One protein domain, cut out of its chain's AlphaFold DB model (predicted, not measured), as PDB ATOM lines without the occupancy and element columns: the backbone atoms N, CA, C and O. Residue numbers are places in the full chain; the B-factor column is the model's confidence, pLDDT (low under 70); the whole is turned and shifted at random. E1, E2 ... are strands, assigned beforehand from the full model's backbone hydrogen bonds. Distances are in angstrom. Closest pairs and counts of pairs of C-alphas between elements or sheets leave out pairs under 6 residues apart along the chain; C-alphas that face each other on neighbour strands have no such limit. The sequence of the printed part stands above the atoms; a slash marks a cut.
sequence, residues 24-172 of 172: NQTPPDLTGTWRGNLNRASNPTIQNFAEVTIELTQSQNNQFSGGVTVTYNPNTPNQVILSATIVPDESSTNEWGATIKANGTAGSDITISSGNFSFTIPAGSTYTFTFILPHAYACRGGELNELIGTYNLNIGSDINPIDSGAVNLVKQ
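Overview. This is residues 24 to 172 of the 172 residues of an uncharacterized protein of Firmicutes bacterium (UniProt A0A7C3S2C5). The model is a closed barrel of eight strands, E1 to E5 and E8 to E10, with a small two-stranded hairpin, E6 and E7, lying across one end of it. The strands run slantwise round the barrel, and the first printed residues, 24 to 28, lead away from the end opposite the hairpin. The printed part has 149 residues, with ten named strands, E1 to E10 in order along the chain, and no named helix; the class is all strand. Round the ring run E1, E2, E3, E4, E5, E8, E9, E10 and back to E1, with all neighbours antiparallel. The whole is compact, with a radius of gyration of the C-alphas of 15.4 A, and elongated in outline, spanning 48 by 31 by 25 A.

Arrangement. E1, residues 32 to 40, and E2, residues 50 to 58, are a hairpin, antiparallel at 145 degrees; N 34 and O 54 are 2.8 A apart, within hydrogen-bond range. E2 and E3, residues 64 to 72, are a hairpin at 173 degrees, with N 53 and O 69 at 2.8 A. E3 and E4, residues 80 to 87, are a hairpin at 167 degrees, with N 68 and O 84 at 2.8 A. E4 and E5, residues 97 to 105, are a hairpin at 119 degrees, with N 85 and O 103 at 2.9 A. The pairing of E4 is staggered: it pairs with E3 over residues 80 to 85 and with E5 over residues 85 to 87. These five strands are a meander, each the antiparallel neighbour of the one before. E6, residues 110 to 114, and E7, residues 117 to 121, are a hairpin and a sheet of their own, at 171 degrees, with N 112 and O 119 at 2.9 A. The closest C-alphas of E4 and E6, those of Val 80 and Ile 112, are 6.8 A apart. The closest C-alphas of E7 and E9, residues 146 to 155, are those of Ile 121 and Ile 155, 7.0 A apart. E8, residues 126 to 134, is the antiparallel neighbour of E5 at 166 degrees, with N 100 and O 131 at 2.9 A. E8, E9 and E10, residues 163 to 171, are a second meander. E8 and E9 are a hairpin, with N 130 and O 152 at 2.8 A. E9 and E10 are a hairpin, with N 149 and O 167 at 2.9 A. E10 and E1 close the barrel, antiparallel at 146 degrees, with N 170 and O 35 at 2.8 A. E1 and E5 are apart.

Along the chain. E1 begins at C-alpha 32, (-3.377, 55.499, -45.543), and is 24.7 A from first to last C-alpha. E2 is 24.9 A long, E3 24.0 A, E4 22.0 A and E5 26.6 A. E6 and E7 have 5 residues each; C-alpha 114, where E6 ends, is at (-29.642, 43.552, -53.998). E8 is 26.1 A long. E9, with 10 residues, is 27.9 A long and bends by 55 degrees at residue 149. E10 is 23.8 A long, bends by 60 degrees at residue 166 and ends at C-alpha 171, (-3.545, 49.555, -49.177).

Size, cuts and confidence. The two C-alphas farthest apart, those of Asn 24 and Pro 77, are 50.3 A from each other. The printed part has no cut and ends at residue 172, the chain's last. The link from E8 to E9, with 11 residues between them, is long. The mean pLDDT of the printed part is 85.3, and it is under 70 at residues 24 to 26, 41 to 48, 89 to 95 and 137 to 143.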
ATOM      1  N   ASN A  24       7.136  43.135 -28.099       51.09
ATOM      2  CA  ASN A  24       8.180  44.128 -28.353       51.09
ATOM      3  C   ASN A  24       8.108  44.882 -29.695       51.09
ATOM      4  O   ASN A  24       9.128  45.428 -30.114       51.09
ATOM      5  N   GLN A  25       6.950  44.959 -30.360       58.19
ATOM      6  CA  GLN A  25       6.779  45.811 -31.543       58.19
ATOM      7  C   GLN A  25       5.624  46.795 -31.367       58.19
ATOM      8  O   GLN A  25       4.549  46.445 -30.884       58.19
ATOM      9  N   THR A  26       5.865  48.047 -31.759       65.44
ATOM     10  CA  THR A  26       4.821  49.063 -31.902       65.44
ATOM     11  C   THR A  26       3.750  48.527 -32.858       65.44
ATOM     12  O   THR A  26       4.129  47.947 -33.882       65.44
ATOM     13  N   PRO A  27       2.443  48.690 -32.563       71.06
ATOM     14  CA  PRO A  27       1.394  48.360 -33.520       71.06
ATOM     15  C   PRO A  27       1.711  48.970 -34.891       71.06
ATOM     16  O   PRO A  27       2.233  50.090 -34.940       71.06
ATOM     17  N   PRO A  28       1.437  48.255 -35.994       78.62
ATOM     18  CA  PRO A  28       1.718  48.773 -37.322       78.62
ATOM     19  C   PRO A  28       0.944  50.073 -37.559       78.62
ATOM     20  O   PRO A  28      -0.198  50.213 -37.118       78.62
ATOM     21  N   ASP A  29       1.566  51.010 -38.274       83.75
ATOM     22  CA  ASP A  29       0.890  52.226 -38.719       83.75
ATOM     23  C   ASP A  29      -0.108  51.878 -39.827       83.75
ATOM     24  O   ASP A  29       0.259  51.505 -40.948       83.75
ATOM     25  N   LEU A  30      -1.391  51.986 -39.493       87.31
ATOM     26  CA  LEU A  30      -2.492  51.724 -40.407       87.31
ATOM     27  C   LEU A  30      -2.836  52.953 -41.262       87.31
ATOM     28  O   LEU A  30      -3.726  52.863 -42.105       87.31
ATOM     29  N   THR A  31      -2.154  54.089 -41.084       90.38
ATOM     30  CA  THR A  31      -2.406  55.311 -41.855       90.38
ATOM     31  C   THR A  31      -2.316  55.052 -43.359       90.38
ATOM     32  O   THR A  31      -1.400  54.379 -43.854       90.38
ATOM     33  N   GLY A  32      -3.287  55.596 -44.092       93.44
ATOM     34  CA  GLY A  32      -3.377  55.499 -45.543       93.44
ATOM     35  C   GLY A  32      -4.808  55.342 -46.045       93.44
ATOM     36  O   GLY A  32      -5.778  55.363 -45.285       93.44
ATOM     37  N   THR A  33      -4.918  55.170 -47.359       96.75
ATOM     38  CA  THR A  33      -6.179  54.848 -48.022       96.75
ATOM     39  C   THR A  33      -6.259  53.344 -48.234       96.75
ATOM     40  O   THR A  33      -5.388  52.735 -48.850       96.75
ATOM     41  N   TRP A  34      -7.337  52.751 -47.744       95.69
ATOM     42  CA  TRP A  34      -7.626  51.330 -47.845       95.69
ATOM     43  C   TRP A  34      -8.853  51.134 -48.718       95.69
ATOM     44  O   TRP A  34      -9.880  51.769 -48.482       95.69
ATOM     45  N   ARG A  35      -8.765  50.267 -49.725       96.62
ATOM     46  CA  ARG A  35      -9.883  49.978 -50.633       96.62
ATOM     47  C   ARG A  35     -10.154  48.501 -50.718       96.62
ATOM     48  O   ARG A  35      -9.230  47.699 -50.680       96.62
ATOM     49  N   GLY A  36     -11.415  48.140 -50.866       93.75
ATOM     50  CA  GLY A  36     -11.777  46.742 -50.843       93.75
ATOM     51  C   GLY A  36     -13.243  46.483 -51.083       93.75
ATOM     52  O   GLY A  36     -13.994  47.375 -51.475       93.75
ATOM     53  N   ASN A  37     -13.638  45.251 -50.793       91.25
ATOM     54  CA  ASN A  37     -15.007  44.791 -50.959       91.25
ATOM     55  C   ASN A  37     -15.569  44.296 -49.632       91.25
ATOM     56  O   ASN A  37     -14.866  43.690 -48.814       91.25
ATOM     57  N   LEU A  38     -16.864  44.524 -49.458       89.88
ATOM     58  CA  LEU A  38     -17.656  43.888 -48.424       89.88
ATOM     59  C   LEU A  38     -18.297  42.632 -49.019       89.88
ATOM     60  O   LEU A  38     -18.891  42.667 -50.099       89.88
ATOM     61  N   ASN A  39     -18.188  41.520 -48.297       83.69
ATOM     62  CA  ASN A  39     -18.782  40.237 -48.655       83.69
ATOM     63  C   ASN A  39     -19.731  39.800 -47.543       83.69
ATOM     64  O   ASN A  39     -19.312  39.641 -46.398       83.69
ATOM     65  N   ARG A  40     -21.013  39.604 -47.854       71.19
ATOM     66  CA  ARG A  40     -22.027  39.371 -46.822       71.19
ATOM     67  C   ARG A  40     -21.925  37.959 -46.245       71.19
ATOM     68  O   ARG A  40     -21.890  36.984 -46.991       71.19
ATOM     69  N   ALA A  41     -21.995  37.839 -44.919       64.69
ATOM     70  CA  ALA A  41     -21.969  36.536 -44.245       64.69
ATOM     71  C   ALA A  41     -23.253  35.707 -44.457       64.69
ATOM     72  O   ALA A  41     -23.185  34.487 -44.573       64.69
ATOM     73  N   SER A  42     -24.426  36.346 -44.524       58.44
ATOM     74  CA  SER A  42     -25.721  35.655 -44.627       58.44
ATOM     75  C   SER A  42     -26.103  35.187 -46.038       58.44
ATOM     76  O   SER A  42     -27.083  34.459 -46.182       58.44
ATOM     77  N   ASN A  43     -25.347  35.556 -47.081       57.31
ATOM     78  CA  ASN A  43     -25.532  34.993 -48.417       57.31
ATOM     79  C   ASN A  43     -24.214  34.959 -49.222       57.31
ATOM     80  O   ASN A  43     -23.902  35.927 -49.917       57.31
ATOM     81  N   PRO A  44     -23.477  33.832 -49.208       57.06
ATOM     82  CA  PRO A  44     -22.191  33.710 -49.898       57.06
ATOM     83  C   PRO A  44     -22.297  33.743 -51.433       57.06
ATOM     84  O   PRO A  44     -21.268  33.800 -52.105       57.06
ATOM     85  N   THR A  45     -23.509  33.720 -52.008       56.66
ATOM     86  CA  THR A  45     -23.711  33.858 -53.464       56.66
ATOM     87  C   THR A  45     -23.693  35.312 -53.943       56.66
ATOM     88  O   THR A  45     -23.540  35.547 -55.138       56.66
ATOM     89  N   ILE A  46     -23.796  36.290 -53.031       57.16
ATOM     90  CA  ILE A  46     -23.684  37.719 -53.349       57.16
ATOM     91  C   ILE A  46     -22.261  38.177 -52.998       57.16
ATOM     92  O   ILE A  46     -21.978  38.606 -51.880       57.16
ATOM     93  N   GLN A  47     -21.353  38.032 -53.960       56.19
ATOM     94  CA  GLN A  47     -19.968  38.510 -53.872       56.19
ATOM     95  C   GLN A  47     -19.879  39.961 -54.370       56.19
ATOM     96  O   GLN A  47     -20.633  40.336 -55.267       56.19
ATOM     97  N   ASN A  48     -18.958  40.762 -53.819       62.81
ATOM     98  CA  ASN A  48     -18.729  42.166 -54.212       62.81
ATOM     99  C   ASN A  48     -19.999  43.038 -54.169       62.81
ATOM    100  O   ASN A  48     -20.227  43.880 -55.036       62.81
ATOM    101  N   PHE A  49     -20.862  42.813 -53.175       76.94
ATOM    102  CA  PHE A  49     -22.142  43.521 -53.087       76.94
ATOM    103  C   PHE A  49     -21.956  45.021 -52.782       76.94
ATOM    104  O   PHE A  49     -22.840  45.831 -53.078       76.94
ATOM    105  N   ALA A  50     -20.824  45.376 -52.168       89.62
ATOM    106  CA  ALA A  50     -20.427  46.748 -51.920       89.62
ATOM    107  C   ALA A  50     -18.907  46.915 -51.987       89.62
ATOM    108  O   ALA A  50     -18.148  46.049 -51.546       89.62
ATOM    109  N   GLU A  51     -18.491  48.070 -52.487       94.38
ATOM    110  CA  GLU A  51     -17.120  48.565 -52.406       94.38
ATOM    111  C   GLU A  51     -16.969  49.424 -51.151       94.38
ATOM    112  O   GLU A  51     -17.879  50.164 -50.771       94.38
ATOM    113  N   VAL A  52     -15.808  49.357 -50.509       96.44
ATOM    114  CA  VAL A  52     -15.475  50.168 -49.337       96.44
ATOM    115  C   VAL A  52     -14.157  50.897 -49.557       96.44
ATOM    116  O   VAL A  52     -13.182  50.332 -50.048       96.44
ATOM    117  N   THR A  53     -14.132  52.170 -49.176       97.94
ATOM    118  CA  THR A  53     -12.922  52.978 -49.037       97.94
ATOM    119  C   THR A  53     -12.840  53.498 -47.608       97.94
ATOM    120  O   THR A  53     -13.800  54.088 -47.112       97.94
ATOM    121  N   ILE A  54     -11.700  53.289 -46.956       97.00
ATOM    122  CA  ILE A  54     -11.392  53.822 -45.630       97.00
ATOM    123  C   ILE A  54     -10.174  54.732 -45.763       97.00
ATOM    124  O   ILE A  54      -9.088  54.288 -46.131       97.00
ATOM    125  N   GLU A  55     -10.360  56.008 -45.460       96.94
ATOM    126  CA  GLU A  55      -9.277  56.967 -45.279       96.94
ATOM    127  C   GLU A  55      -8.949  57.009 -43.794       96.94
ATOM    128  O   GLU A  55      -9.778  57.430 -42.987       96.94
ATOM    129  N   LEU A  56      -7.760  56.529 -43.433       93.50
ATOM    130  CA  LEU A  56      -7.368  56.335 -42.047       93.50
ATOM    131  C   LEU A  56      -6.151  57.190 -41.713       93.50
ATOM    132  O   LEU A  56      -5.139  57.147 -42.409       93.50
ATOM    133  N   THR A  57      -6.240  57.931 -40.616       91.69
ATOM    134  CA  THR A  57      -5.102  58.559 -39.940       91.69
ATOM    135  C   THR A  57      -4.988  57.970 -38.543       91.69
ATOM    136  O   THR A  57      -5.979  57.911 -37.815       91.69
ATOM    137  N   GLN A  58      -3.786  57.540 -38.162       86.94
ATOM    138  CA  GLN A  58      -3.486  57.023 -36.830       86.94
ATOM    139  C   GLN A  58      -2.621  58.025 -36.062       86.94
ATOM    140  O   GLN A  58      -1.554  58.435 -36.513       86.94
ATOM    141  N   SER A  59      -3.091  58.448 -34.888       84.31
ATOM    142  CA  SER A  59      -2.311  59.315 -34.005       84.31
ATOM    143  C   SER A  59      -1.244  58.527 -33.239       84.31
ATOM    144  O   SER A  59      -1.294  57.301 -33.145       84.31
ATOM    145  N   GLN A  60      -0.313  59.238 -32.595       77.31
ATOM    146  CA  GLN A  60       0.712  58.636 -31.727       77.31
ATOM    147  C   GLN A  60       0.125  57.863 -30.528       77.31
ATOM    148  O   GLN A  60       0.804  57.016 -29.958       77.31
ATOM    149  N   ASN A  61      -1.140  58.123 -30.174       75.44
ATOM    150  CA  ASN A  61      -1.872  57.412 -29.122       75.44
ATOM    151  C   ASN A  61      -2.731  56.256 -29.676       75.44
ATOM    152  O   ASN A  61      -3.634  55.794 -28.984       75.44
ATOM    153  N   ASN A  62      -2.506  55.822 -30.924       75.19
ATOM    154  CA  ASN A  62      -3.301  54.806 -31.631       75.19
ATOM    155  C   ASN A  62      -4.789  55.152 -31.780       75.19
ATOM    156  O   ASN A  62      -5.628  54.266 -31.938       75.19
ATOM    157  N   GLN A  63      -5.132  56.441 -31.752       84.06
ATOM    158  CA  GLN A  63      -6.487  56.876 -32.071       84.06
ATOM    159  C   GLN A  63      -6.635  57.026 -33.578       84.06
ATOM    160  O   GLN A  63      -5.791  57.640 -34.232       84.06
ATOM    161  N   PHE A  64      -7.731  56.488 -34.101       88.62
ATOM    162  CA  PHE A  64      -8.072  56.569 -35.510       88.62
ATOM    163  C   PHE A  64      -8.982  57.760 -35.796       88.62
ATOM    164  O   PHE A  64      -9.900  58.064 -35.032       88.62
ATOM    165  N   SER A  65      -8.741  58.404 -36.929       92.81
ATOM    166  CA  SER A  65      -9.606  59.427 -37.510       92.81
ATOM    167  C   SER A  65      -9.630  59.295 -39.034       92.81
ATOM    168  O   SER A  65      -8.833  58.557 -39.616       92.81
ATOM    169  N   GLY A  66     -10.566  59.998 -39.672       95.38
ATOM    170  CA  GLY A  66     -10.754  59.984 -41.121       95.38
ATOM    171  C   GLY A  66     -12.184  59.635 -41.517       95.38
ATOM    172  O   GLY A  66     -13.133  59.999 -40.814       95.38
ATOM    173  N   GLY A  67     -12.345  58.951 -42.645       97.38
ATOM    174  CA  GLY A  67     -13.644  58.716 -43.268       97.38
ATOM    175  C   GLY A  67     -13.799  57.304 -43.814       97.38
ATOM    176  O   GLY A  67     -12.841  56.662 -44.235       97.38
ATOM    177  N   VAL A  68     -15.039  56.830 -43.826       98.12
ATOM    178  CA  VAL A  68     -15.446  55.577 -44.456       98.12
ATOM    179  C   VAL A  68     -16.488  55.907 -45.512       98.12
ATOM    180  O   VAL A  68     -17.486  56.562 -45.221       98.12
ATOM    181  N   THR A  69     -16.280  55.419 -46.727       98.31
ATOM    182  CA  THR A  69     -17.283  55.443 -47.791       98.31
ATOM    183  C   THR A  69     -17.587  54.019 -48.217       98.31
ATOM    184  O   THR A  69     -16.679  53.282 -48.601       98.31
ATOM    185  N   VAL A  70     -18.859  53.634 -48.160       97.25
ATOM    186  CA  VAL A  70     -19.348  52.340 -48.643       97.25
ATOM    187  C   VAL A  70     -20.307  52.580 -49.797       97.25
ATOM    188  O   VAL A  70     -21.313  53.272 -49.646       97.25
ATOM    189  N   THR A  71     -20.002  51.987 -50.944       96.12
ATOM    190  CA  THR A  71     -20.832  52.033 -52.145       96.12
ATOM    191  C   THR A  71     -21.506  50.685 -52.335       96.12
ATOM    192  O   THR A  71     -20.878  49.726 -52.776       96.12
ATOM    193  N   TYR A  72     -22.790  50.614 -52.009       93.12
ATOM    194  CA  TYR A  72     -23.643  49.462 -52.278       93.12
ATOM    195  C   TYR A  72     -24.090  49.464 -53.737       93.12
ATOM    196  O   TYR A  72     -24.429  50.519 -54.274       93.12
ATOM    197  N   ASN A  73     -24.144  48.277 -54.349       90.25
ATOM    198  CA  ASN A  73     -24.474  48.095 -55.766       90.25
ATOM    199  C   ASN A  73     -23.642  49.024 -56.683       90.25
ATOM    200  O   ASN A  73     -24.195  49.867 -57.392       90.25
ATOM    201  N   PRO A  74     -22.303  48.944 -56.634       90.62
ATOM    202  CA  PRO A  74     -21.453  49.818 -57.433       90.62
ATOM    203  C   PRO A  74     -21.701  49.600 -58.932       90.62
ATOM    204  O   PRO A  74     -21.859  48.467 -59.391       90.62
ATOM    205  N   ASN A  75     -21.690  50.689 -59.707       90.31
ATOM    206  CA  ASN A  75     -21.849  50.677 -61.167       90.31
ATOM    207  C   ASN A  75     -23.227  50.195 -61.664       90.31
ATOM    208  O   ASN A  75     -23.355  49.725 -62.798       90.31
ATOM    209  N   THR A  76     -24.272  50.331 -60.844       88.56
ATOM    210  CA  THR A  76     -25.657  50.019 -61.224       88.56
ATOM    211  C   THR A  76     -26.585  51.234 -61.047       88.56
ATOM    212  O   THR A  76     -26.265  52.168 -60.312       88.56
ATOM    213  N   PRO A  77     -27.782  51.242 -61.668       88.81
ATOM    214  CA  PRO A  77     -28.763  52.315 -61.464       88.81
ATOM    215  C   PRO A  77     -29.305  52.434 -60.029       88.81
ATOM    216  O   PRO A  77     -29.866  53.467 -59.680       88.81
ATOM    217  N   ASN A  78     -29.176  51.386 -59.208       88.81
ATOM    218  CA  ASN A  78     -29.597  51.354 -57.801       88.81
ATOM    219  C   ASN A  78     -28.409  51.479 -56.827       88.81
ATOM    220  O   ASN A  78     -28.460  50.944 -55.715       88.81
ATOM    221  N   GLN A  79     -27.338  52.149 -57.262       93.31
ATOM    222  CA  GLN A  79     -26.181  52.462 -56.435       93.31
ATOM    223  C   GLN A  79     -26.579  53.342 -55.248       93.31
ATOM    224  O   GLN A  79     -27.292  54.335 -55.395       93.31
ATOM    225  N   VAL A  80     -26.065  52.996 -54.070       94.94
ATOM    226  CA  VAL A  80     -26.252  53.767 -52.838       94.94
ATOM    227  C   VAL A  80     -24.895  54.002 -52.196       94.94
ATOM    228  O   VAL A  80     -24.122  53.064 -52.017       94.94
ATOM    229  N   ILE A  81     -24.611  55.248 -51.825       96.19
ATOM    230  CA  ILE A  81     -23.359  55.629 -51.168       96.19
ATOM    231  C   ILE A  81     -23.671  56.047 -49.735       96.19
ATOM    232  O   ILE A  81     -24.480  56.947 -49.509       96.19
ATOM    233  N   LEU A  82     -23.012  55.399 -48.778       97.62
ATOM    234  CA  LEU A  82     -22.999  55.797 -47.378       97.62
ATOM    235  C   LEU A  82     -21.624  56.365 -47.035       97.62
ATOM    236  O   LEU A  82     -20.607  55.714 -47.273       97.62
ATOM    237  N   SER A  83     -21.605  57.559 -46.451       97.88
ATOM    238  CA  SER A  83     -20.386  58.241 -46.014       97.88
ATOM    239  C   SER A  83     -20.458  58.508 -44.516       97.88
ATOM    240  O   SER A  83     -21.382  59.160 -44.033       97.88
ATOM    241  N   ALA A  84     -19.470  58.005 -43.791       97.81
ATOM    242  CA  ALA A  84     -19.387  58.073 -42.344       97.81
ATOM    243  C   ALA A  84     -18.031  58.629 -41.904       97.81
ATOM    244  O   ALA A  84     -17.008  58.406 -42.551       97.81
ATOM    245  N   THR A  85     -18.018  59.318 -40.770       98.06
ATOM    246  CA  THR A  85     -16.799  59.861 -40.165       98.06
ATOM    247  C   THR A  85     -16.311  58.911 -39.088       98.06
ATOM    248  O   THR A  85     -17.100  58.489 -38.240       98.06
ATOM    249  N   ILE A  86     -15.017  58.585 -39.103       95.69
ATOM    250  CA  ILE A  86     -14.406  57.751 -38.068       95.69
ATOM    251  C   ILE A  86     -14.502  58.484 -36.733       95.69
ATOM    252  O   ILE A  86     -14.069  59.630 -36.602       95.69
ATOM    253  N   VAL A  87     -15.077  57.807 -35.746       91.44
ATOM    254  CA  VAL A  87     -15.162  58.296 -34.375       91.44
ATOM    255  C   VAL A  87     -14.089  57.603 -33.541       91.44
ATOM    256  O   VAL A  87     -13.917  56.387 -33.671       91.44
ATOM    257  N   PRO A  88     -13.358  58.340 -32.686       79.19
ATOM    258  CA  PRO A  88     -12.419  57.721 -31.767       79.19
ATOM    259  C   PRO A  88     -13.158  56.702 -30.900       79.19
ATOM    260  O   PRO A  88     -14.118  57.043 -30.210       79.19
ATOM    261  N   ASP A  89     -12.724  55.448 -30.945       67.81
ATOM    262  CA  ASP A  89     -13.162  54.447 -29.983       67.81
ATOM    263  C   ASP A  89     -12.166  54.460 -28.826       67.81
ATOM    264  O   ASP A  89     -10.998  54.111 -28.999       67.81
ATOM    265  N   GLU A  90     -12.613  54.870 -27.641       53.16
ATOM    266  CA  GLU A  90     -11.777  54.941 -26.435       53.16
ATOM    267  C   GLU A  90     -11.358  53.553 -25.902       53.16
ATOM    268  O   GLU A  90     -10.774  53.452 -24.826       53.16
ATOM    269  N   SER A  91     -11.640  52.466 -26.634       44.88
ATOM    270  CA  SER A  91     -11.553  51.102 -26.105       44.88
ATOM    271  C   SER A  91     -10.783  50.071 -26.939       44.88
ATOM    272  O   SER A  91     -10.784  48.892 -26.577       44.88
ATOM    273  N   SER A  92     -10.050  50.447 -27.996       51.34
ATOM    274  CA  SER A  92      -9.147  49.478 -28.643       51.34
ATOM    275  C   SER A  92      -7.854  49.297 -27.835       51.34
ATOM    276  O   SER A  92      -6.821  49.895 -28.112       51.34
ATOM    277  N   THR A  93      -7.911  48.446 -26.810       54.28
ATOM    278  CA  THR A  93      -6.723  47.890 -26.131       54.28
ATOM    279  C   THR A  93      -6.155  46.675 -26.871       54.28
ATOM    280  O   THR A  93      -5.228  46.026 -26.386       54.28
ATOM    281  N   ASN A  94      -6.725  46.333 -28.031       64.50
ATOM    282  CA  ASN A  94      -6.335  45.162 -28.794       64.50
ATOM    283  C   ASN A  94      -5.045  45.440 -29.571       64.50
ATOM    284  O   ASN A  94      -5.049  45.951 -30.685       64.50
ATOM    285  N   GLU A  95      -3.925  45.036 -28.991       66.44
ATOM    286  CA  GLU A  95      -2.608  45.104 -29.624       66.44
ATOM    287  C   GLU A  95      -2.479  44.247 -30.897       66.44
ATOM    288  O   GLU A  95      -1.492  44.378 -31.610       66.44
ATOM    289  N   TRP A  96      -3.465  43.403 -31.213       71.56
ATOM    290  CA  TRP A  96      -3.458  42.478 -32.352       71.56
ATOM    291  C   TRP A  96      -4.456  42.801 -33.463       71.56
ATOM    292  O   TRP A  96      -4.510  42.097 -34.479       71.56
ATOM    293  N   GLY A  97      -5.283  43.824 -33.276       79.38
ATOM    294  CA  GLY A  97      -6.299  44.190 -34.249       79.38
ATOM    295  C   GLY A  97      -6.791  45.611 -34.058       79.38
ATOM    296  O   GLY A  97      -6.822  46.126 -32.948       79.38
ATOM    297  N   ALA A  98      -7.208  46.240 -35.148       84.88
ATOM    298  CA  ALA A  98      -7.849  47.542 -35.104       84.88
ATOM    299  C   ALA A  98      -9.368  47.392 -35.129       84.88
ATOM    300  O   ALA A  98      -9.918  46.623 -35.919       84.88
ATOM    301  N   THR A  99     -10.034  48.174 -34.285       89.81
ATOM    302  CA  THR A  99     -11.476  48.397 -34.377       89.81
ATOM    303  C   THR A  99     -11.687  49.802 -34.914       89.81
ATOM    304  O   THR A  99     -11.300  50.770 -34.265       89.81
ATOM    305  N   ILE A 100     -12.291  49.916 -36.094       91.50
ATOM    306  CA  ILE A 100     -12.603  51.203 -36.718       91.50
ATOM    307  C   ILE A 100     -14.111  51.395 -36.641       91.50
ATOM    308  O   ILE A 100     -14.863  50.620 -37.232       91.50
ATOM    309  N   LYS A 101     -14.553  52.422 -35.915       93.56
ATOM    310  CA  LYS A 101     -15.959  52.826 -35.851       93.56
ATOM    311  C   LYS A 101     -16.151  54.105 -36.642       93.56
ATOM    312  O   LYS A 101     -15.395  55.053 -36.456       93.56
ATOM    313  N   ALA A 102     -17.159  54.144 -37.502       96.12
ATOM    314  CA  ALA A 102     -17.508  55.332 -38.263       96.12
ATOM    315  C   ALA A 102     -19.015  55.568 -38.236       96.12
ATOM    316  O   ALA A 102     -19.792  54.662 -38.534       96.12
ATOM    317  N   ASN A 103     -19.411  56.799 -37.918       96.81
ATOM    318  CA  ASN A 103     -20.809  57.190 -37.796       96.81
ATOM    319  C   ASN A 103     -21.208  58.106 -38.951       96.81
ATOM    320  O   ASN A 103     -20.479  59.033 -39.307       96.81
ATOM    321  N   GLY A 104     -22.392  57.873 -39.502       97.50
ATOM    322  CA  GLY A 104     -23.062  58.781 -40.423       97.50
ATOM    323  C   GLY A 104     -24.517  58.984 -40.013       97.50
ATOM    324  O   GLY A 104     -25.043  58.274 -39.158       97.50
ATOM    325  N   THR A 105     -25.181  59.959 -40.624       97.50
ATOM    326  CA  THR A 105     -26.611  60.217 -40.408       97.50
ATOM    327  C   THR A 105     -27.325  60.208 -41.747       97.50
ATOM    328  O   THR A 105     -26.859  60.814 -42.713       97.50
ATOM    329  N   ALA A 106     -28.450  59.505 -41.823       96.62
ATOM    330  CA  ALA A 106     -29.263  59.462 -43.028       96.62
ATOM    331  C   ALA A 106     -30.056  60.772 -43.177       96.62
ATOM    332  O   ALA A 106     -30.879  61.105 -42.326       96.62
ATOM    333  N   GLY A 107     -29.817  61.533 -44.249       95.94
ATOM    334  CA  GLY A 107     -30.569  62.769 -44.534       95.94
ATOM    335  C   GLY A 107     -31.984  62.524 -45.079       95.94
ATOM    336  O   GLY A 107     -32.852  63.386 -44.976       95.94
ATOM    337  N   SER A 108     -32.218  61.338 -45.632       96.44
ATOM    338  CA  SER A 108     -33.494  60.835 -46.142       96.44
ATOM    339  C   SER A 108     -33.585  59.339 -45.849       96.44
ATOM    340  O   SER A 108     -32.602  58.749 -45.404       96.44
ATOM    341  N   ASP A 109     -34.726  58.709 -46.129       96.75
ATOM    342  CA  ASP A 109     -34.794  57.248 -46.120       96.75
ATOM    343  C   ASP A 109     -33.831  56.693 -47.177       96.75
ATOM    344  O   ASP A 109     -33.810  57.157 -48.322       96.75
ATOM    345  N   ILE A 110     -33.014  55.719 -46.786       96.50
ATOM    346  CA  ILE A 110     -32.054  55.051 -47.664       96.50
ATOM    347  C   ILE A 110     -32.427  53.580 -47.721       96.50
ATOM    348  O   ILE A 110     -32.264  52.858 -46.740       96.50
ATOM    349  N   THR A 111     -32.903  53.121 -48.873       94.75
ATOM    350  CA  THR A 111     -33.188  51.704 -49.106       94.75
ATOM    351  C   THR A 111     -32.086  51.091 -49.949       94.75
ATOM    352  O   THR A 111     -31.804  51.545 -51.055       94.75
ATOM    353  N   ILE A 112     -31.486  50.029 -49.426       92.25
ATOM    354  CA  ILE A 112     -30.456  49.249 -50.103       92.25
ATOM    355  C   ILE A 112     -31.067  47.903 -50.446       92.25
ATOM    356  O   ILE A 112     -31.493  47.175 -49.553       92.25
ATOM    357  N   SER A 113     -31.091  47.572 -51.734       88.25
ATOM    358  CA  SER A 113     -31.636  46.315 -52.244       88.25
ATOM    359  C   SER A 113     -30.679  45.664 -53.239       88.25
ATOM    360  O   SER A 113     -30.100  46.330 -54.095       88.25
ATOM    361  N   SER A 114     -30.485  44.353 -53.109       81.12
ATOM    362  CA  SER A 114     -29.642  43.552 -53.998       81.12
ATOM    363  C   SER A 114     -30.158  42.113 -54.031       81.12
ATOM    364  O   SER A 114     -30.119  41.399 -53.026       81.12
ATOM    365  N   GLY A 115     -30.709  41.694 -55.173       78.75
ATOM    366  CA  GLY A 115     -31.421  40.419 -55.288       78.75
ATOM    367  C   GLY A 115     -32.570  40.314 -54.278       78.75
ATOM    368  O   GLY A 115     -33.412  41.203 -54.193       78.75
ATOM    369  N   ASN A 116     -32.583  39.240 -53.485       78.50
ATOM    370  CA  ASN A 116     -33.603  38.997 -52.450       78.50
ATOM    371  C   ASN A 116     -33.316  39.703 -51.118       78.50
ATOM    372  O   ASN A 116     -34.038  39.503 -50.143       78.50
ATOM    373  N   PHE A 117     -32.235  40.469 -51.039       79.12
ATOM    374  CA  PHE A 117     -31.876  41.189 -49.837       79.12
ATOM    375  C   PHE A 117     -32.300  42.649 -49.944       79.12
ATOM    376  O   PHE A 117     -32.049  43.298 -50.959       79.12
ATOM    377  N   SER A 118     -32.882  43.172 -48.869       88.25
ATOM    378  CA  SER A 118     -33.190  44.588 -48.742       88.25
ATOM    379  C   SER A 118     -33.169  45.018 -47.281       88.25
ATOM    380  O   SER A 118     -33.635  44.281 -46.417       88.25
ATOM    381  N   PHE A 119     -32.701  46.233 -47.020       91.56
ATOM    382  CA  PHE A 119     -32.901  46.930 -45.749       91.56
ATOM    383  C   PHE A 119     -33.091  48.424 -45.988       91.56
ATOM    384  O   PHE A 119     -32.778  48.939 -47.063       91.56
ATOM    385  N   THR A 120     -33.595  49.111 -44.967       94.94
ATOM    386  CA  THR A 120     -33.816  50.556 -45.000       94.94
ATOM    387  C   THR A 120     -33.188  51.202 -43.774       94.94
ATOM    388  O   THR A 120     -33.363  50.712 -42.661       94.94
ATOM    389  N   ILE A 121     -32.487  52.314 -43.987       96.69
ATOM    390  CA  ILE A 121     -32.049  53.238 -42.945       96.69
ATOM    391  C   ILE A 121     -33.017  54.427 -42.961       96.69
ATOM    392  O   ILE A 121     -33.029  55.161 -43.952       96.69
ATOM    393  N   PRO A 122     -33.849  54.618 -41.922       96.50
ATOM    394  CA  PRO A 122     -34.799  55.726 -41.888       96.50
ATOM    395  C   PRO A 122     -34.103  57.087 -41.793       96.50
ATOM    396  O   PRO A 122     -33.075  57.218 -41.119       96.50
ATOM    397  N   ALA A 123     -34.705  58.114 -42.389       97.00
ATOM    398  CA  ALA A 123     -34.258  59.499 -42.287       97.00
ATOM    399  C   ALA A 123     -34.056  59.928 -40.822       97.00
ATOM    400  O   ALA A 123     -34.829  59.577 -39.932       97.00
ATOM    401  N   GLY A 124     -33.001  60.700 -40.566       95.94
ATOM    402  CA  GLY A 124     -32.618  61.166 -39.232       95.94
ATOM    403  C   GLY A 124     -31.938  60.109 -38.357       95.94
ATOM    404  O   GLY A 124     -31.424  60.456 -37.295       95.94
ATOM    405  N   SER A 125     -31.878  58.845 -38.788       96.56
ATOM    406  CA  SER A 125     -31.185  57.802 -38.030       96.56
ATOM    407  C   SER A 125     -29.673  57.930 -38.185       96.56
ATOM    408  O   SER A 125     -29.153  58.111 -39.291       96.56
ATOM    409  N   THR A 126     -28.957  57.768 -37.077       96.81
ATOM    410  CA  THR A 126     -27.517  57.505 -37.107       96.81
ATOM    411  C   THR A 126     -27.291  56.062 -37.530       96.81
ATOM    412  O   THR A 126     -27.947  55.158 -37.013       96.81
ATOM    413  N   TYR A 127     -26.355  55.843 -38.441       96.88
ATOM    414  CA  TYR A 127     -25.842  54.524 -38.768       96.88
ATOM    415  C   TYR A 127     -24.359  54.446 -38.421       96.88
ATOM    416  O   TYR A 127     -23.623  55.426 -38.550       96.88
ATOM    417  N   THR A 128     -23.932  53.265 -37.994       96.56
ATOM    418  CA  THR A 128     -22.575  53.023 -37.509       96.56
ATOM    419  C   THR A 128     -21.979  51.845 -38.252       96.56
ATOM    420  O   THR A 128     -22.481  50.726 -38.144       96.56
ATOM    421  N   PHE A 129     -20.883  52.085 -38.963       96.31
ATOM    422  CA  PHE A 129     -20.008  51.026 -39.437       96.31
ATOM    423  C   PHE A 129     -18.994  50.677 -38.352       96.31
ATOM    424  O   PHE A 129     -18.339  51.561 -37.804       96.31
ATOM    425  N   THR A 130     -18.840  49.390 -38.063       94.62
ATOM    426  CA  THR A 130     -17.772  48.861 -37.209       94.62
ATOM    427  C   THR A 130     -16.971  47.839 -37.996       94.62
ATOM    428  O   THR A 130     -17.518  46.808 -38.378       94.62
ATOM    429  N   PHE A 131     -15.684  48.100 -38.204       93.00
ATOM    430  CA  PHE A 131     -14.738  47.167 -38.812       93.00
ATOM    431  C   PHE A 131     -13.834  46.585 -37.733       93.00
ATOM    432  O   PHE A 131     -13.310  47.326 -36.903       93.00
ATOM    433  N   ILE A 132     -13.635  45.270 -37.761       91.56
ATOM    434  CA  ILE A 132     -12.728  44.550 -36.868       91.56
ATOM    435  C   ILE A 132     -11.654  43.921 -37.749       91.56
ATOM    436  O   ILE A 132     -11.931  42.977 -38.487       91.56
ATOM    437  N   LEU A 133     -10.442  44.470 -37.687       88.56
ATOM    438  CA  LEU A 133      -9.345  44.189 -38.613       88.56
ATOM    439  C   LEU A 133      -8.135  43.628 -37.849       88.56
ATOM    440  O   LEU A 133      -7.328  44.397 -37.317       88.56
ATOM    441  N   PRO A 134      -7.992  42.296 -37.760       85.44
ATOM    442  CA  PRO A 134      -6.773  41.666 -37.265       85.44
ATOM    443  C   PRO A 134      -5.549  42.097 -38.082       85.44
ATOM    444  O   PRO A 134      -5.570  42.066 -39.309       85.44
ATOM    445  N   HIS A 135      -4.452  42.435 -37.404       77.12
ATOM    446  CA  HIS A 135      -3.176  42.797 -38.044       77.12
ATOM    447  C   HIS A 135      -1.990  41.979 -37.513       77.12
ATOM    448  O   HIS A 135      -0.833  42.267 -37.806       77.12
ATOM    449  N   ALA A 136      -2.268  40.878 -36.806       72.44
ATOM    450  CA  ALA A 136      -1.257  39.986 -36.234       72.44
ATOM    451  C   ALA A 136      -0.228  39.439 -37.248       72.44
ATOM    452  O   ALA A 136       0.868  39.039 -36.852       72.44
ATOM    453  N   TYR A 137      -0.557  39.420 -38.544       63.50
ATOM    454  CA  TYR A 137       0.377  39.050 -39.610       63.50
ATOM    455  C   TYR A 137       1.474  40.115 -39.816       63.50
ATOM    456  O   TYR A 137       2.637  39.759 -40.003       63.50
ATOM    457  N   ALA A 138       1.143  41.407 -39.714       64.56
ATOM    458  CA  ALA A 138       2.102  42.504 -39.857       64.56
ATOM    459  C   ALA A 138       3.075  42.545 -38.673       64.56
ATOM    460  O   ALA A 138       4.270  42.770 -38.848       64.56
ATOM    461  N   CYS A 139       2.609  42.160 -37.482       63.09
ATOM    462  CA  CYS A 139       3.455  41.988 -36.298       63.09
ATOM    463  C   CYS A 139       4.483  40.840 -36.390       63.09
ATOM    464  O   CYS A 139       5.274  40.651 -35.468       63.09
ATOM    465  N   ARG A 140       4.501  40.056 -37.478       63.34
ATOM    466  CA  ARG A 140       5.525  39.026 -37.749       63.34
ATOM    467  C   ARG A 140       6.538  39.458 -38.814       63.34
ATOM    468  O   ARG A 140       7.189  38.603 -39.410       63.34
ATOM    469  N   GLY A 141       6.677  40.767 -39.046       56.31
ATOM    470  CA  GLY A 141       7.591  41.324 -40.048       56.31
ATOM    471  C   GLY A 141       7.061  41.247 -41.482       56.31
ATOM    472  O   GLY A 141       7.847  41.337 -42.421       56.31
ATOM    473  N   GLY A 142       5.751  41.046 -41.651       60.41
ATOM    474  CA  GLY A 142       5.080  41.162 -42.944       60.41
ATOM    475  C   GLY A 142       4.760  42.618 -43.279       60.41
ATOM    476  O   GLY A 142       4.540  43.433 -42.384       60.41
ATOM    477  N   GLU A 143       4.707  42.946 -44.569       68.12
ATOM    478  CA  GLU A 143       4.208  44.248 -45.012       68.12
ATOM    479  C   GLU A 143       2.698  44.354 -44.765       68.12
ATOM    480  O   GLU A 143       1.927  43.437 -45.065       68.12
ATOM    481  N   LEU A 144       2.268  45.490 -44.224       80.50
ATOM    482  CA  LEU A 144       0.862  45.788 -43.983       80.50
ATOM    483  C   LEU A 144       0.220  46.343 -45.266       80.50
ATOM    484  O   LEU A 144      -0.029  47.543 -45.384       80.50
ATOM    485  N   ASN A 145      -0.028  45.449 -46.223       85.88
ATOM    486  CA  ASN A 145      -0.619  45.788 -47.523       85.88
ATOM    487  C   ASN A 145      -2.074  45.316 -47.666       85.88
ATOM    488  O   ASN A 145      -2.762  45.757 -48.584       85.88
ATOM    489  N   GLU A 146      -2.559  44.451 -46.769       87.50
ATOM    490  CA  GLU A 146      -3.905  43.870 -46.846       87.50
ATOM    491  C   GLU A 146      -4.537  43.701 -45.458       87.50
ATOM    492  O   GLU A 146      -3.973  43.034 -44.605       87.50
ATOM    493  N   LEU A 147      -5.722  44.247 -45.201       88.19
ATOM    494  CA  LEU A 147      -6.466  44.028 -43.959       88.19
ATOM    495  C   LEU A 147      -7.700  43.174 -44.241       88.19
ATOM    496  O   LEU A 147      -8.642  43.617 -44.898       88.19
ATOM    497  N   ILE A 148      -7.708  41.962 -43.691       88.62
ATOM    498  CA  ILE A 148      -8.831  41.028 -43.791       88.62
ATOM    499  C   ILE A 148      -9.496  40.934 -42.428       88.62
ATOM    500  O   ILE A 148      -8.842  40.629 -41.433       88.62
ATOM    501  N   GLY A 149     -10.803  41.156 -42.381       90.75
ATOM    502  CA  GLY A 149     -11.547  41.134 -41.134       90.75
ATOM    503  C   GLY A 149     -13.045  41.037 -41.344       90.75
ATOM    504  O   GLY A 149     -13.523  40.462 -42.326       90.75
ATOM    505  N   THR A 150     -13.795  41.609 -40.412       93.06
ATOM    506  CA  THR A 150     -15.256  41.662 -40.481       93.06
ATOM    507  C   THR A 150     -15.768  43.088 -40.385       93.06
ATOM    508  O   THR A 150     -15.077  43.986 -39.900       93.06
ATOM    509  N   TYR A 151     -16.992  43.293 -40.859       93.88
ATOM    510  CA  TYR A 151     -17.714  44.545 -40.697       93.88
ATOM    511  C   TYR A 151     -19.133  44.289 -40.188       93.88
ATOM    512  O   TYR A 151     -19.738  43.253 -40.480       93.88
ATOM    513  N   ASN A 152     -19.660  45.274 -39.469       94.69
ATOM    514  CA  ASN A 152     -21.051  45.383 -39.053       94.69
ATOM    515  C   ASN A 152     -21.569  46.780 -39.400       94.69
ATOM    516  O   ASN A 152     -20.864  47.769 -39.193       94.69
ATOM    517  N   LEU A 153     -22.802  46.856 -39.889       95.75
ATOM    518  CA  LEU A 153     -23.579  48.079 -40.024       95.75
ATOM    519  C   LEU A 153     -24.771  48.008 -39.067       95.75
ATOM    520  O   LEU A 153     -25.590  47.093 -39.155       95.75
ATOM    521  N   ASN A 154     -24.881  48.990 -38.179       95.88
ATOM    522  CA  ASN A 154     -25.959  49.112 -37.198       95.88
ATOM    523  C   ASN A 154     -26.712  50.432 -37.404       95.88
ATOM    524  O   ASN A 154     -26.133  51.408 -37.885       95.88
ATOM    525  N   ILE A 155     -27.986  50.471 -37.014       95.81
ATOM    526  CA  ILE A 155     -28.786  51.699 -36.945       95.81
ATOM    527  C   ILE A 155     -29.019  52.027 -35.469       95.81
ATOM    528  O   ILE A 155     -29.354  51.153 -34.674       95.81
ATOM    529  N   GLY A 156     -28.838  53.291 -35.090       90.19
ATOM    530  CA  GLY A 156     -29.047  53.750 -33.722       90.19
ATOM    531  C   GLY A 156     -28.210  52.967 -32.708       90.19
ATOM    532  O   GLY A 156     -27.005  52.791 -32.878       90.19
ATOM    533  N   SER A 157     -28.858  52.513 -31.638       84.94
ATOM    534  CA  SER A 157     -28.253  51.706 -30.572       84.94
ATOM    535  C   SER A 157     -28.493  50.201 -30.742       84.94
ATOM    536  O   SER A 157     -28.358  49.452 -29.772       84.94
ATOM    537  N   ASP A 158     -28.901  49.750 -31.931       85.31
ATOM    538  CA  ASP A 158     -29.261  48.351 -32.152       85.31
ATOM    539  C   ASP A 158     -28.047  47.432 -32.015       85.31
ATOM    540  O   ASP A 158     -27.003  47.643 -32.631       85.31
ATOM    541  N   ILE A 159     -28.210  46.362 -31.235       79.06
ATOM    542  CA  ILE A 159     -27.164  45.354 -31.010       79.06
ATOM    543  C   ILE A 159     -26.983  44.405 -32.199       79.06
ATOM    544  O   ILE A 159     -25.904  43.851 -32.390       79.06
ATOM    545  N   ASN A 160     -28.034  44.218 -33.000       90.06
ATOM    546  CA  ASN A 160     -28.012  43.328 -34.151       90.06
ATOM    547  C   ASN A 160     -27.709  44.145 -35.409       90.06
ATOM    548  O   ASN A 160     -28.435  45.103 -35.683       90.06
ATOM    549  N   PRO A 161     -26.669  43.789 -36.178       92.69
ATOM    550  CA  PRO A 161     -26.363  44.500 -37.405       92.69
ATOM    551  C   PRO A 161     -27.449  44.256 -38.458       92.69
ATOM    552  O   PRO A 161     -27.929  43.134 -38.630       92.69
ATOM    553  N   ILE A 162     -27.798  45.311 -39.191       92.25
ATOM    554  CA  ILE A 162     -28.681  45.248 -40.366       92.25
ATOM    555  C   ILE A 162     -27.951  44.715 -41.607       92.25
ATOM    556  O   ILE A 162     -28.577  44.195 -42.528       92.25
ATOM    557  N   ASP A 163     -26.622  44.819 -41.618       91.12
ATOM    558  CA  ASP A 163     -25.743  44.217 -42.612       91.12
ATOM    559  C   ASP A 163     -24.406  43.857 -41.958       91.12
ATOM    560  O   ASP A 163     -23.881  44.612 -41.139       91.12
ATOM    561  N   SER A 164     -23.860  42.694 -42.291       92.06
ATOM    562  CA  SER A 164     -22.592  42.229 -41.736       92.06
ATOM    563  C   SER A 164     -21.931  41.186 -42.620       92.06
ATOM    564  O   SER A 164     -22.570  40.473 -43.407       92.06
ATOM    565  N   GLY A 165     -20.620  41.067 -42.468       91.38
ATOM    566  CA  GLY A 165     -19.865  40.126 -43.266       91.38
ATOM    567  C   GLY A 165     -18.363  40.257 -43.139       91.38
ATOM    568  O   GLY A 165     -17.840  40.837 -42.188       91.38
ATOM    569  N   ALA A 166     -17.677  39.674 -44.112       90.25
ATOM    570  CA  ALA A 166     -16.242  39.791 -44.260       90.25
ATOM    571  C   ALA A 166     -15.893  41.071 -45.022       90.25
ATOM    572  O   ALA A 166     -16.626  41.512 -45.908       90.25
ATOM    573  N   VAL A 167     -14.741  41.636 -44.694       91.69
ATOM    574  CA  VAL A 167     -14.125  42.733 -45.432       91.69
ATOM    575  C   VAL A 167     -12.704  42.330 -45.796       91.69
ATOM    576  O   VAL A 167     -11.998  41.729 -44.985       91.69
ATOM    577  N   ASN A 168     -12.300  42.651 -47.019       90.12
ATOM    578  CA  ASN A 168     -10.911  42.576 -47.442       90.12
ATOM    579  C   ASN A 168     -10.511  43.933 -48.018       90.12
ATOM    580  O   ASN A 168     -11.148  44.383 -48.967       90.12
ATOM    581  N   LEU A 169      -9.496  44.564 -47.432       92.06
ATOM    582  CA  LEU A 169      -8.963  45.861 -47.817       92.06
ATOM    583  C   LEU A 169      -7.526  45.721 -48.297       92.06
ATOM    584  O   LEU A 169      -6.718  45.083 -47.639       92.06
ATOM    585  N   VAL A 170      -7.178  46.432 -49.356       92.81
ATOM    586  CA  VAL A 170      -5.818  46.560 -49.873       92.81
ATOM    587  C   VAL A 170      -5.381  48.015 -49.754       92.81
ATOM    588  O   VAL A 170      -6.144  48.937 -50.079       92.81
ATOM    589  N   LYS A 171      -4.152  48.226 -49.282       92.88
ATOM    590  CA  LYS A 171      -3.545  49.555 -49.177       92.88
ATOM    591  C   LYS A 171      -3.313  50.137 -50.577       92.88
ATOM    592  O   LYS A 171      -2.890  49.410 -51.474       92.88
ATOM    593  N   GLN A 172      -3.649  51.412 -50.772       92.81
ATOM    594  CA  GLN A 172      -3.456  52.142 -52.033       92.81
ATOM    595  C   GLN A 172      -2.169  52.963 -52.032       92.81
ATOM    596  O   GLN A 172      -1.782  53.446 -50.942       92.81
TER     597      GLN A 172